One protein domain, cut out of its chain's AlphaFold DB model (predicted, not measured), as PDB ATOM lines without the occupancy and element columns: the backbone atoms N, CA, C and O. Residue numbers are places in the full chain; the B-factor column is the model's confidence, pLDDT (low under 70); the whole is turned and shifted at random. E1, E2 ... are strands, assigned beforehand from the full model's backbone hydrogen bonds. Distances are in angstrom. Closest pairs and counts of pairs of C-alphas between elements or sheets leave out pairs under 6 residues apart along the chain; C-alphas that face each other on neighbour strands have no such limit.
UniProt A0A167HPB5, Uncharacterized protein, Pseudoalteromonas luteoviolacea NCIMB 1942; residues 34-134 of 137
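This is residues 34 to 134 of the 137 residues of an uncharacterized protein of Pseudoalteromonas luteoviolacea NCIMB 1942 (UniProt A0A167HPB5). With little regular structure, a twisted sheet of E1, E2 and E3 has a small hairpin of E4 and E5 towards one end of the longest axis, and residues 40 to 46 stick out at the other. The 101 printed residues include five named strands, E1 to E5 in chain order, both sheets antiparallel; the class is all strand, with 36 residues in named elements. It is compact, radius of gyration of the C-alphas 14.4 A, spanning 39 by 32 by 27 A.

E3, residues 79 to 90, is 27.0 A long and bends by 75 degrees at residue 82. E2 is residues 69 to 76, 23.4 A. E1, residues 58 to 63, 14.2 A, begins at C-alpha 58 (41.642, 19.450, -37.943). E4 is residues 113 to 116, 10.3 A. E5, residues 119 to 124, 16.4 A, ends at C-alpha 124 (24.306, 32.219, -56.629).

E1, E2 and E3 form a meander, each strand the antiparallel neighbour of the one before. Within hydrogen-bond range are N 62 and O 71 of hairpin E1 and E2, 2.8 A, N 85 and O 72 of hairpin E2 and E3, 2.8 A, and N 114 and O 121 of hairpin E4 and E5, 2.8 A. E3 and E4 are apart.

The C-alphas farthest apart, Thr 43 and Asn 133, are 41.7 A apart. The printed part has no cut; the link E3 to E4, 22 residues, is long. No printed residue is under 70 in pLDDT.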
ATOM      1  N   TYR A  34      42.240  35.515 -41.432       90.00
ATOM      2  CA  TYR A  34      43.019  34.477 -40.771       90.00
ATOM      3  C   TYR A  34      42.519  34.194 -39.345       90.00
ATOM      4  O   TYR A  34      43.291  34.073 -38.409       90.00
ATOM      5  N   PHE A  35      41.197  34.114 -39.175       91.38
ATOM      6  CA  PHE A  35      40.535  33.759 -37.910       91.38
ATOM      7  C   PHE A  35      40.876  34.648 -36.700       91.38
ATOM      8  O   PHE A  35      40.734  34.203 -35.565       91.38
ATOM      9  N   GLY A  36      41.287  35.899 -36.929       87.19
ATOM     10  CA  GLY A  36      41.765  36.795 -35.865       87.19
ATOM     11  C   GLY A  36      43.221  36.561 -35.451       87.19
ATOM     12  O   GLY A  36      43.725  37.272 -34.587       87.19
ATOM     13  N   GLU A  37      43.907  35.599 -36.065       87.00
ATOM     14  CA  GLU A  37      45.318  35.319 -35.819       87.00
ATOM     15  C   GLU A  37      46.219  36.145 -36.744       87.00
ATOM     16  O   GLU A  37      45.837  36.547 -37.847       87.00
ATOM     17  N   THR A  38      47.456  36.370 -36.308       87.19
ATOM     18  CA  THR A  38      48.503  36.938 -37.159       87.19
ATOM     19  C   THR A  38      49.016  35.859 -38.121       87.19
ATOM     20  O   THR A  38      49.469  34.812 -37.645       87.19
ATOM     21  N   PRO A  39      48.993  36.083 -39.450       87.88
ATOM     22  CA  PRO A  39      49.568  35.142 -40.409       87.88
ATOM     23  C   PRO A  39      51.045  34.827 -40.110       87.88
ATOM     24  O   PRO A  39      51.769  35.689 -39.598       87.88
ATOM     25  N   PRO A  40      51.526  33.606 -40.413       90.44
ATOM     26  CA  PRO A  40      52.942  33.289 -40.284       90.44
ATOM     27  C   PRO A  40      53.777  34.127 -41.261       90.44
ATOM     28  O   PRO A  40      53.355  34.388 -42.387       90.44
ATOM     29  N   GLY A  41      54.969  34.532 -40.820       91.69
ATOM     30  CA  GLY A  41      55.985  35.139 -41.681       91.69
ATOM     31  C   GLY A  41      56.830  34.069 -42.378       91.69
ATOM     32  O   GLY A  41      56.344  32.997 -42.723       91.69
ATOM     33  N   LEU A  42      58.129  34.335 -42.528       94.06
ATOM     34  CA  LEU A  42      59.073  33.387 -43.141       94.06
ATOM     35  C   LEU A  42      59.300  32.122 -42.299       94.06
ATOM     36  O   LEU A  42      59.664  31.079 -42.834       94.06
ATOM     37  N   THR A  43      59.075  32.199 -40.987       94.69
ATOM     38  CA  THR A  43      59.117  31.035 -40.098       94.69
ATOM     39  C   THR A  43      57.749  30.347 -40.086       94.69
ATOM     40  O   THR A  43      56.767  30.978 -39.676       94.69
ATOM     41  N   PRO A  44      57.658  29.061 -40.480       91.69
ATOM     42  CA  PRO A  44      56.407  28.315 -40.428       91.69
ATOM     43  C   PRO A  44      55.844  28.260 -39.006       91.69
ATOM     44  O   PRO A  44      56.577  28.035 -38.042       91.69
ATOM     45  N   LYS A  45      54.525  28.424 -38.877       90.31
ATOM     46  CA  LYS A  45      53.788  28.222 -37.623       90.31
ATOM     47  C   LYS A  45      52.691  27.194 -37.835       90.31
ATOM     48  O   LYS A  45      52.135  27.088 -38.930       90.31
ATOM     49  N   LEU A  46      52.384  26.442 -36.780       88.25
ATOM     50  CA  LEU A  46      51.279  25.495 -36.796       88.25
ATOM     51  C   LEU A  46      49.965  26.241 -37.049       88.25
ATOM     52  O   LEU A  46      49.643  27.195 -36.347       88.25
ATOM     53  N   PHE A  47      49.201  25.770 -38.028       88.38
ATOM     54  CA  PHE A  47      47.842  26.238 -38.254       88.38
ATOM     55  C   PHE A  47      46.888  25.508 -37.298       88.38
ATOM     56  O   PHE A  47      46.378  24.438 -37.630       88.38
ATOM     57  N   ASP A  48      46.658  26.083 -36.114       88.19
ATOM     58  CA  ASP A  48      45.692  25.580 -35.123       88.19
ATOM     59  C   ASP A  48      44.703  26.657 -34.613       88.19
ATOM     60  O   ASP A  48      44.600  26.877 -33.402       88.19
ATOM     61  N   PRO A  49      43.917  27.319 -35.493       91.00
ATOM     62  CA  PRO A  49      42.900  28.249 -35.022       91.00
ATOM     63  C   PRO A  49      41.831  27.531 -34.207       91.00
ATOM     64  O   PRO A  49      41.125  26.653 -34.721       91.00
ATOM     65  N   LYS A  50      41.623  27.951 -32.955       90.62
ATOM     66  CA  LYS A  50      40.659  27.308 -32.037       90.62
ATOM     67  C   LYS A  50      39.221  27.318 -32.546       90.62
ATOM     68  O   LYS A  50      38.444  26.426 -32.220       90.62
ATOM     69  N   ILE A  51      38.867  28.268 -33.412       91.06
ATOM     70  CA  ILE A  51      37.550  28.306 -34.058       91.06
ATOM     71  C   ILE A  51      37.350  27.166 -35.080       91.06
ATOM     72  O   ILE A  51      36.238  26.667 -35.267       91.06
ATOM     73  N   VAL A  52      38.432  26.716 -35.722       91.06
ATOM     74  CA  VAL A  52      38.444  25.615 -36.698       91.06
ATOM     75  C   VAL A  52      38.709  24.280 -36.001       91.06
ATOM     76  O   VAL A  52      38.075  23.272 -36.332       91.06
ATOM     77  N   SER A  53      39.603  24.267 -35.017       85.94
ATOM     78  CA  SER A  53      40.148  23.069 -34.383       85.94
ATOM     79  C   SER A  53      40.215  23.224 -32.857       85.94
ATOM     80  O   SER A  53      41.302  23.228 -32.286       85.94
ATOM     81  N   PRO A  54      39.071  23.348 -32.157       88.38
ATOM     82  CA  PRO A  54      39.077  23.547 -30.703       88.38
ATOM     83  C   PRO A  54      39.826  22.423 -29.970       88.38
ATOM     84  O   PRO A  54      40.568  22.690 -29.029       88.38
ATOM     85  N   ASP A  55      39.723  21.194 -30.489       88.31
ATOM     86  CA  ASP A  55      40.325  19.993 -29.902       88.31
ATOM     87  C   ASP A  55      41.618  19.541 -30.620       88.31
ATOM     88  O   ASP A  55      42.061  18.414 -30.403       88.31
ATOM     89  N   GLY A  56      42.184  20.335 -31.542       87.38
ATOM     90  CA  GLY A  56      43.396  19.949 -32.290       87.38
ATOM     91  C   GLY A  56      43.196  18.821 -33.320       87.38
ATOM     92  O   GLY A  56      44.130  18.096 -33.647       87.38
ATOM     93  N   ARG A  57      41.964  18.612 -33.809       87.00
ATOM     94  CA  ARG A  57      41.570  17.465 -34.664       87.00
ATOM     95  C   ARG A  57      41.313  17.823 -36.131       87.00
ATOM     96  O   ARG A  57      40.709  17.036 -36.868       87.00
ATOM     97  N   PHE A  58      41.695  19.025 -36.547       89.88
ATOM     98  CA  PHE A  58      41.642  19.450 -37.943       89.88
ATOM     99  C   PHE A  58      42.649  18.658 -38.790       89.88
ATOM    100  O   PHE A  58      43.818  18.559 -38.437       89.88
ATOM    101  N   GLU A  59      42.201  18.103 -39.918       90.75
ATOM    102  CA  GLU A  59      43.086  17.384 -40.853       90.75
ATOM    103  C   GLU A  59      43.525  18.244 -42.044       90.75
ATOM    104  O   GLU A  59      44.549  17.977 -42.664       90.75
ATOM    105  N   GLY A  60      42.720  19.231 -42.432       91.56
ATOM    106  CA  GLY A  60      42.954  20.004 -43.647       91.56
ATOM    107  C   GLY A  60      41.731  20.804 -44.068       91.56
ATOM    108  O   GLY A  60      40.594  20.468 -43.715       91.56
ATOM    109  N   GLY A  61      41.964  21.866 -44.837       94.19
ATOM    110  CA  GLY A  61      40.913  22.754 -45.311       94.19
ATOM    111  C   GLY A  61      41.367  23.704 -46.410       94.19
ATOM    112  O   GLY A  61      42.533  23.731 -46.796       94.19
ATOM    113  N   LYS A  62      40.413  24.456 -46.954       94.69
ATOM    114  CA  LYS A  62      40.611  25.393 -48.056       94.69
ATOM    115  C   LYS A  62      39.668  26.586 -47.916       94.69
ATOM    116  O   LYS A  62      38.472  26.417 -47.669       94.69
ATOM    117  N   PHE A  63      40.201  27.783 -48.135       94.88
ATOM    118  CA  PHE A  63      39.397  28.996 -48.267       94.88
ATOM    119  C   PHE A  63      38.642  29.028 -49.600       94.88
ATOM    120  O   PHE A  63      39.125  28.544 -50.623       94.88
ATOM    121  N   SER A  64      37.454  29.632 -49.606       94.88
ATOM    122  CA  SER A  64      36.862  30.116 -50.851       94.88
ATOM    123  C   SER A  64      37.728  31.239 -51.435       94.88
ATOM    124  O   SER A  64      38.389  31.935 -50.668       94.88
ATOM    125  N   PRO A  65      37.695  31.484 -52.759       93.56
ATOM    126  CA  PRO A  65      38.579  32.471 -53.391       93.56
ATOM    127  C   PRO A  65      38.451  33.884 -52.816       93.56
ATOM    128  O   PRO A  65      39.426  34.611 -52.731       93.56
ATOM    129  N   ASN A  66      37.256  34.248 -52.350       91.31
ATOM    130  CA  ASN A  66      36.995  35.533 -51.706       91.31
ATOM    131  C   ASN A  66      37.279  35.556 -50.191       91.31
ATOM    132  O   ASN A  66      36.828  36.476 -49.522       91.31
ATOM    133  N   MET A  67      37.883  34.505 -49.628       91.44
ATOM    134  CA  MET A  67      38.194  34.337 -48.199       91.44
ATOM    135  C   MET A  67      37.001  34.438 -47.223       91.44
ATOM    136  O   MET A  67      37.189  34.438 -46.010       91.44
ATOM    137  N   LYS A  68      35.750  34.436 -47.715       92.38
ATOM    138  CA  LYS A  68      34.533  34.530 -46.877       92.38
ATOM    139  C   LYS A  68      33.993  33.189 -46.376       92.38
ATOM    140  O   LYS A  68      32.990  33.144 -45.663       92.38
ATOM    141  N   ALA A  69      34.597  32.074 -46.768       95.38
ATOM    142  CA  ALA A  69      34.270  30.755 -46.249       95.38
ATOM    143  C   ALA A  69      35.522  29.885 -46.183       95.38
ATOM    144  O   ALA A  69      36.377  29.963 -47.060       95.38
ATOM    145  N   PHE A  70      35.590  29.011 -45.189       96.12
ATOM    146  CA  PHE A  70      36.642  28.011 -45.066       96.12
ATOM    147  C   PHE A  70      36.000  26.633 -44.925       96.12
ATOM    148  O   PHE A  70      35.156  26.424 -44.054       96.12
ATOM    149  N   TYR A  71      36.352  25.721 -45.829       96.81
ATOM    150  CA  TYR A  71      35.862  24.342 -45.863       96.81
ATOM    151  C   TYR A  71      36.949  23.442 -45.313       96.81
ATOM    152  O   TYR A  71      38.076  23.500 -45.795       96.81
ATOM    153  N   PHE A  72      36.633  22.613 -44.331       96.06
ATOM    154  CA  PHE A  72      37.641  21.833 -43.628       96.06
ATOM    155  C   PHE A  72      37.104  20.506 -43.125       96.06
ATOM    156  O   PHE A  72      35.911  20.220 -43.215       96.06
ATOM    157  N   THR A  73      38.006  19.674 -42.618       95.56
ATOM    158  CA  THR A  73      37.671  18.344 -42.114       95.56
ATOM    159  C   THR A  73      38.193  18.124 -40.708       95.56
ATOM    160  O   THR A  73      39.257  18.629 -40.344       95.56
ATOM    161  N   ARG A  74      37.423  17.363 -39.927       94.06
ATOM    162  CA  ARG A  74      37.822  16.841 -38.618       94.06
ATOM    163  C   ARG A  74      37.697  15.321 -38.623       94.06
ATOM    164  O   ARG A  74      36.776  14.771 -39.235       94.06
ATOM    165  N   LYS A  75      38.604  14.646 -37.921       91.38
ATOM    166  CA  LYS A  75      38.578  13.192 -37.710       91.38
ATOM    167  C   LYS A  75      39.093  12.868 -36.309       91.38
ATOM    168  O   LYS A  75      39.846  13.645 -35.729       91.38
ATOM    169  N   ASN A  76      38.730  11.691 -35.805       87.88
ATOM    170  CA  ASN A  76      39.095  11.148 -34.496       87.88
ATOM    171  C   ASN A  76      38.278  11.763 -33.342       87.88
ATOM    172  O   ASN A  76      37.589  12.774 -33.495       87.88
ATOM    173  N   GLY A  77      38.360  11.138 -32.164       85.81
ATOM    174  CA  GLY A  77      37.652  11.582 -30.959       85.81
ATOM    175  C   GLY A  77      36.158  11.364 -31.082       85.81
ATOM    176  O   GLY A  77      35.723  10.257 -31.378       85.81
ATOM    177  N   GLN A  78      35.387  12.442 -30.927       87.25
ATOM    178  CA  GLN A  78      33.944  12.430 -31.175       87.25
ATOM    179  C   GLN A  78      33.586  12.021 -32.619       87.25
ATOM    180  O   GLN A  78      32.516  11.467 -32.862       87.25
ATOM    181  N   TYR A  79      34.497  12.211 -33.581       86.81
ATOM    182  CA  TYR A  79      34.280  11.864 -34.983       86.81
ATOM    183  C   TYR A  79      34.899  10.499 -35.327       86.81
ATOM    184  O   TYR A  79      36.080  10.404 -35.673       86.81
ATOM    185  N   LYS A  80      34.091   9.426 -35.287       87.25
ATOM    186  CA  LYS A  80      34.523   8.064 -35.689       87.25
ATOM    187  C   LYS A  80      34.926   7.974 -37.168       87.25
ATOM    188  O   LYS A  80      35.772   7.166 -37.542       87.25
ATOM    189  N   LYS A  81      34.312   8.795 -38.022       92.44
ATOM    190  CA  LYS A  81      34.632   8.950 -39.449       92.44
ATOM    191  C   LYS A  81      34.965  10.415 -39.722       92.44
ATOM    192  O   LYS A  81      34.619  11.280 -38.925       92.44
ATOM    193  N   ARG A  82      35.630  10.694 -40.846       94.38
ATOM    194  CA  ARG A  82      35.916  12.070 -41.271       94.38
ATOM    195  C   ARG A  82      34.607  12.821 -41.513       94.38
ATOM    196  O   ARG A  82      33.775  12.346 -42.285       94.38
ATOM    197  N   VAL A  83      34.468  13.990 -40.899       95.69
ATOM    198  CA  VAL A  83      33.320  14.888 -41.066       95.69
ATOM    199  C   VAL A  83      33.788  16.186 -41.716       95.69
ATOM    200  O   VAL A  83      34.907  16.647 -41.479       95.69
ATOM    201  N   PHE A  84      32.943  16.747 -42.578       96.44
ATOM    202  CA  PHE A  84      33.224  17.945 -43.361       96.44
ATOM    203  C   PHE A  84      32.469  19.128 -42.779       96.44
ATOM    204  O   PHE A  84      31.280  19.031 -42.490       96.44
ATOM    205  N   PHE A  85      33.162  20.250 -42.647       96.56
ATOM    206  CA  PHE A  85      32.647  21.474 -42.062       96.56
ATOM    207  C   PHE A  85      32.850  22.655 -43.001       96.56
ATOM    208  O   PHE A  85      33.769  22.687 -43.822       96.56
ATOM    209  N   VAL A  86      32.004  23.663 -42.831       97.25
ATOM    210  CA  VAL A  86      32.206  25.004 -43.360       97.25
ATOM    211  C   VAL A  86      32.037  26.018 -42.236       97.25
ATOM    212  O   VAL A  86      31.130  25.914 -41.414       97.25
ATOM    213  N   ILE A  87      32.902  27.022 -42.218       96.31
ATOM    214  CA  ILE A  87      32.747  28.230 -41.410       96.31
ATOM    215  C   ILE A  87      32.687  29.430 -42.358       96.31
ATOM    216  O   ILE A  87      33.307  29.413 -43.426       96.31
ATOM    217  N   ARG A  88      31.878  30.441 -42.030       95.25
ATOM    218  CA  ARG A  88      31.615  31.596 -42.904       95.25
ATOM    219  C   ARG A  88      31.932  32.902 -42.196       95.25
ATOM    220  O   ARG A  88      31.630  33.041 -41.014       95.25
ATOM    221  N   TYR A  89      32.496  33.840 -42.944       93.81
ATOM    222  CA  TYR A  89      32.775  35.197 -42.501       93.81
ATOM    223  C   TYR A  89      31.642  36.115 -42.962       93.81
ATOM    224  O   TYR A  89      31.426  36.298 -44.164       93.81
ATOM    225  N   VAL A  90      30.875  36.638 -42.009       89.94
ATOM    226  CA  VAL A  90      29.695  37.475 -42.253       89.94
ATOM    227  C   VAL A  90      29.745  38.656 -41.291       89.94
ATOM    228  O   VAL A  90      29.940  38.464 -40.094       89.94
ATOM    229  N   ASN A  91      29.558  39.872 -41.809       90.06
ATOM    230  CA  ASN A  91      29.559  41.115 -41.026       90.06
ATOM    231  C   ASN A  91      30.818  41.280 -40.155       90.06
ATOM    232  O   ASN A  91      30.718  41.537 -38.959       90.06
ATOM    233  N   GLY A  92      32.001  41.067 -40.741       88.69
ATOM    234  CA  GLY A  92      33.279  41.295 -40.057       88.69
ATOM    235  C   GLY A  92      33.689  40.218 -39.044       88.69
ATOM    236  O   GLY A  92      34.654  40.410 -38.315       88.69
ATOM    237  N   ARG A  93      32.968  39.091 -38.962       91.25
ATOM    238  CA  ARG A  93      33.267  38.018 -38.000       91.25
ATOM    239  C   ARG A  93      33.049  36.626 -38.570       91.25
ATOM    240  O   ARG A  93      32.163  36.396 -39.397       91.25
ATOM    241  N   TRP A  94      33.837  35.674 -38.081       94.50
ATOM    242  CA  TRP A  94      33.619  34.255 -38.337       94.50
ATOM    243  C   TRP A  94      32.449  33.736 -37.496       94.50
ATOM    244  O   TRP A  94      32.378  33.967 -36.291       94.50
ATOM    245  N   GLY A  95      31.507  33.053 -38.148       93.31
ATOM    246  CA  GLY A  95      30.388  32.387 -37.484       93.31
ATOM    247  C   GLY A  95      30.782  31.055 -36.839       93.31
ATOM    248  O   GLY A  95      31.955  30.711 -36.732       93.31
ATOM    249  N   LYS A  96      29.785  30.256 -36.449       93.56
ATOM    250  CA  LYS A  96      30.018  28.880 -35.988       93.56
ATOM    251  C   LYS A  96      30.287  27.957 -37.178       93.56
ATOM    252  O   LYS A  96      29.681  28.114 -38.237       93.56
ATOM    253  N   ALA A  97      31.175  26.984 -36.992       94.50
ATOM    254  CA  ALA A  97      31.343  25.906 -37.956       94.50
ATOM    255  C   ALA A  97      30.081  25.032 -38.008       94.50
ATOM    256  O   ALA A  97      29.522  24.683 -36.970       94.50
ATOM    257  N   SER A  98      29.661  24.659 -39.213       95.31
ATOM    258  CA  SER A  98      28.533  23.761 -39.457       95.31
ATOM    259  C   SER A  98      28.956  22.623 -40.376       95.31
ATOM    260  O   SER A  98      29.805  22.822 -41.247       95.31
ATOM    261  N   GLU A  99      28.356  21.447 -40.225       95.81
ATOM    262  CA  GLU A  99      28.604  20.329 -41.139       95.81
ATOM    263  C   GLU A  99      28.154  20.651 -42.574       95.81
ATOM    264  O   GLU A  99      27.271  21.482 -42.808       95.81
ATOM    265  N   THR A 100      28.791  20.019 -43.559       95.75
ATOM    266  CA  THR A 100      28.460  20.182 -44.977       95.75
ATOM    267  C   THR A 100      28.660  18.887 -45.758       95.75
ATOM    268  O   THR A 100      29.541  18.088 -45.464       95.75
ATOM    269  N   ASP A 101      27.866  18.705 -46.811       94.12
ATOM    270  CA  ASP A 101      28.023  17.642 -47.806       94.12
ATOM    271  C   ASP A 101      29.150  17.925 -48.823       94.12
ATOM    272  O   ASP A 101      29.520  17.061 -49.623       94.12
ATOM    273  N   ILE A 102      29.712  19.138 -48.803       94.94
ATOM    274  CA  ILE A 102      30.756  19.585 -49.724       94.94
ATOM    275  C   ILE A 102      32.100  18.979 -49.314       94.94
ATOM    276  O   ILE A 102      32.751  19.414 -48.363       94.94
ATOM    277  N   ARG A 103      32.544  17.989 -50.090       93.75
ATOM    278  CA  ARG A 103      33.814  17.288 -49.871       93.75
ATOM    279  C   ARG A 103      34.912  17.839 -50.771       93.75
ATOM    280  O   ARG A 103      34.779  17.768 -51.988       93.75
ATOM    281  N   TRP A 104      35.996  18.332 -50.163       92.69
ATOM    282  CA  TRP A 104      37.218  18.797 -50.846       92.69
ATOM    283  C   TRP A 104      36.955  19.724 -52.040       92.69
ATOM    284  O   TRP A 104      37.329  19.393 -53.169       92.69
ATOM    285  N   PRO A 105      36.293  20.872 -51.820       95.81
ATOM    286  CA  PRO A 105      35.952  21.753 -52.920       95.81
ATOM    287  C   PRO A 105      37.215  22.316 -53.576       95.81
ATOM    288  O   PRO A 105      38.154  22.741 -52.902       95.81
ATOM    289  N   GLN A 106      37.207  22.357 -54.901       96.12
ATOM    290  CA  GLN A 106      38.101  23.183 -55.706       96.12
ATOM    291  C   GLN A 106      37.292  24.329 -56.298       96.12
ATOM    292  O   GLN A 106      36.095  24.180 -56.540       96.12
ATOM    293  N   PHE A 107      37.928  25.468 -56.534       96.44
ATOM    294  CA  PHE A 107      37.243  26.665 -57.008       96.44
ATOM    295  C   PHE A 107      37.842  27.138 -58.326       96.44
ATOM    296  O   PHE A 107      39.045  27.001 -58.536       96.44
ATOM    297  N   SER A 108      37.005  27.693 -59.202       96.38
ATOM    298  CA  SER A 108      37.500  28.495 -60.322       96.38
ATOM    299  C   SER A 108      38.200  29.751 -59.804       96.38
ATOM    300  O   SER A 108      37.916  30.217 -58.697       96.38
ATOM    301  N   LEU A 109      39.088  30.318 -60.625       93.19
ATOM    302  CA  LEU A 109      39.838  31.530 -60.286       93.19
ATOM    303  C   LEU A 109      38.908  32.705 -59.938       93.19
ATOM    304  O   LEU A 109      39.138  33.415 -58.967       93.19
ATOM    305  N   ASP A 110      37.808  32.848 -60.679       94.62
ATOM    306  CA  ASP A 110      36.779  33.871 -60.451       94.62
ATOM    307  C   ASP A 110      35.831  33.561 -59.270       94.62
ATOM    308  O   ASP A 110      34.931  34.342 -58.961       94.62
ATOM    309  N   GLY A 111      35.978  32.395 -58.631       95.44
ATOM    310  CA  GLY A 111      35.135  31.925 -57.534       95.44
ATOM    311  C   GLY A 111      33.665  31.684 -57.878       95.44
ATOM    312  O   GLY A 111      32.864  31.446 -56.968       95.44
ATOM    313  N   ARG A 112      33.288  31.715 -59.163       96.50
ATOM    314  CA  ARG A 112      31.911  31.470 -59.615       96.50
ATOM    315  C   ARG A 112      31.562  29.990 -59.655       96.50
ATOM    316  O   ARG A 112      30.380  29.654 -59.607       96.50
ATOM    317  N   MET A 113      32.556  29.108 -59.698       97.00
ATOM    318  CA  MET A 113      32.366  27.665 -59.776       97.00
ATOM    319  C   MET A 113      33.062  26.956 -58.620       97.00
ATOM    320  O   MET A 113      34.182  27.286 -58.230       97.00
ATOM    321  N   MET A 114      32.385  25.942 -58.096       96.94
ATOM    322  CA  MET A 114      32.926  24.954 -57.174       96.94
ATOM    323  C   MET A 114      32.895  23.588 -57.852       96.94
ATOM    324  O   MET A 114      31.890  23.221 -58.455       96.94
ATOM    325  N   TYR A 115      33.961  22.816 -57.694       95.69
ATOM    326  CA  TYR A 115      34.117  21.478 -58.250       95.69
ATOM    327  C   TYR A 115      34.461  20.471 -57.154       95.69
ATOM    328  O   TYR A 115      35.161  20.797 -56.195       95.69
ATOM    329  N   GLY A 116      34.042  19.224 -57.352       91.69
ATOM    330  CA  GLY A 116      34.532  18.078 -56.593       91.69
ATOM    331  C   GLY A 116      34.302  16.792 -57.380       91.69
ATOM    332  O   GLY A 116      33.191  16.511 -57.816       91.69
ATOM    333  N   GLY A 117      35.354  16.011 -57.630       88.06
ATOM    334  CA  GLY A 117      35.260  14.824 -58.489       88.06
ATOM    335  C   GLY A 117      34.536  15.112 -59.818       88.06
ATOM    336  O   GLY A 117      34.918  16.012 -60.570       88.06
ATOM    337  N   LYS A 118      33.451  14.373 -60.090       90.56
ATOM    338  CA  LYS A 118      32.627  14.513 -61.306       90.56
ATOM    339  C   LYS A 118      31.483  15.532 -61.186       90.56
ATOM    340  O   LYS A 118      30.679  15.631 -62.109       90.56
ATOM    341  N   TRP A 119      31.407  16.299 -60.099       93.62
ATOM    342  CA  TRP A 119      30.345  17.279 -59.878       93.62
ATOM    343  C   TRP A 119      30.847  18.724 -59.823       93.62
ATOM    344  O   TRP A 119      32.028  18.994 -59.591       93.62
ATOM    345  N   PHE A 120      29.920  19.655 -60.047       95.88
ATOM    346  CA  PHE A 120      30.127  21.087 -59.889       95.88
ATOM    347  C   PHE A 120      28.889  21.790 -59.311       95.88
ATOM    348  O   PHE A 120      27.768  21.277 -59.365       95.88
ATOM    349  N   ARG A 121      29.104  22.976 -58.740       96.56
ATOM    350  CA  ARG A 121      28.078  23.925 -58.290       96.56
ATOM    351  C   ARG A 121      28.460  25.320 -58.778       96.56
ATOM    352  O   ARG A 121      29.638  25.666 -58.759       96.56
ATOM    353  N   SER A 122      27.484  26.121 -59.189       96.94
ATOM    354  CA  SER A 122      27.696  27.536 -59.506       96.94
ATOM    355  C   SER A 122      27.342  28.416 -58.308       96.94
ATOM    356  O   SER A 122      26.479  28.075 -57.493       96.94
ATOM    357  N   LYS A 123      28.026  29.549 -58.174       95.62
ATOM    358  CA  LYS A 123      27.729  30.560 -57.161       95.62
ATOM    359  C   LYS A 123      26.420  31.266 -57.516       95.62
ATOM    360  O   LYS A 123      26.194  31.629 -58.665       95.62
ATOM    361  N   THR A 124      25.566  31.474 -56.522       94.38
ATOM    362  CA  THR A 124      24.306  32.219 -56.629       94.38
ATOM    363  C   THR A 124      24.295  33.378 -55.629       94.38
ATOM    364  O   THR A 124      25.168  33.466 -54.761       94.38
ATOM    365  N   LYS A 125      23.279  34.252 -55.708       90.50
ATOM    366  CA  LYS A 125      23.079  35.349 -54.742       90.50
ATOM    367  C   LYS A 125      22.959  34.848 -53.295       90.50
ATOM    368  O   LYS A 125      23.379  35.539 -52.376       90.50
ATOM    369  N   THR A 126      22.415  33.648 -53.099       89.25
ATOM    370  CA  THR A 126      22.125  33.068 -51.778       89.25
ATOM    371  C   THR A 126      23.096  31.962 -51.357       89.25
ATOM    372  O   THR A 126      22.994  31.459 -50.241       89.25
ATOM    373  N   GLY A 127      24.053  31.560 -52.202       90.44
ATOM    374  CA  GLY A 127      24.994  30.496 -51.853       90.44
ATOM    375  C   GLY A 127      25.541  29.727 -53.048       90.44
ATOM    376  O   GLY A 127      26.052  30.314 -53.999       90.44
ATOM    377  N   TRP A 128      25.515  28.399 -52.953       95.06
ATOM    378  CA  TRP A 128      25.876  27.491 -54.041       95.06
ATOM    379  C   TRP A 128      24.615  26.867 -54.626       95.06
ATOM    380  O   TRP A 128      23.667  26.581 -53.897       95.06
ATOM    381  N   SER A 129      24.610  26.630 -55.935       95.69
ATOM    382  CA  SER A 129      23.541  25.898 -56.607       95.69
ATOM    383  C   SER A 129      23.426  24.460 -56.094       95.69
ATOM    384  O   SER A 129      24.347  23.919 -55.473       95.69
ATOM    385  N   LYS A 130      22.333  23.782 -56.470       94.38
ATOM    386  CA  LYS A 130      22.279  22.315 -56.419       94.38
ATOM    387  C   LYS A 130      23.454  21.719 -57.200       94.38
ATOM    388  O   LYS A 130      23.932  22.312 -58.174       94.38
ATOM    389  N   GLN A 131      23.910  20.556 -56.751       94.56
ATOM    390  CA  GLN A 131      24.978  19.813 -57.404       94.56
ATOM    391  C   GLN A 131      24.552  19.375 -58.806       94.56
ATOM    392  O   GLN A 131      23.474  18.813 -58.983       94.56
ATOM    393  N   LYS A 132      25.422  19.612 -59.787       94.19
ATOM    394  CA  LYS A 132      25.300  19.102 -61.154       94.19
ATOM    395  C   LYS A 132      26.463  18.163 -61.440       94.19
ATOM    396  O   LYS A 132      27.559  18.366 -60.921       94.19
ATOM    397  N   ASN A 133      26.237  17.151 -62.267       93.00
ATOM    398  CA  ASN A 133      27.296  16.255 -62.722       93.00
ATOM    399  C   ASN A 133      27.810  16.722 -64.083       93.00
ATOM    400  O   ASN A 133      27.044  17.233 -64.898       93.00
ATOM    401  N   ARG A 134      29.110  16.552 -64.329       81.12
ATOM    402  CA  ARG A 134      29.665  16.697 -65.677       81.12
ATOM    403  C   ARG A 134      29.148  15.537 -66.529       81.12
ATOM    404  O   ARG A 134      29.080  14.409 -66.032       81.12
TER     405      ARG A 134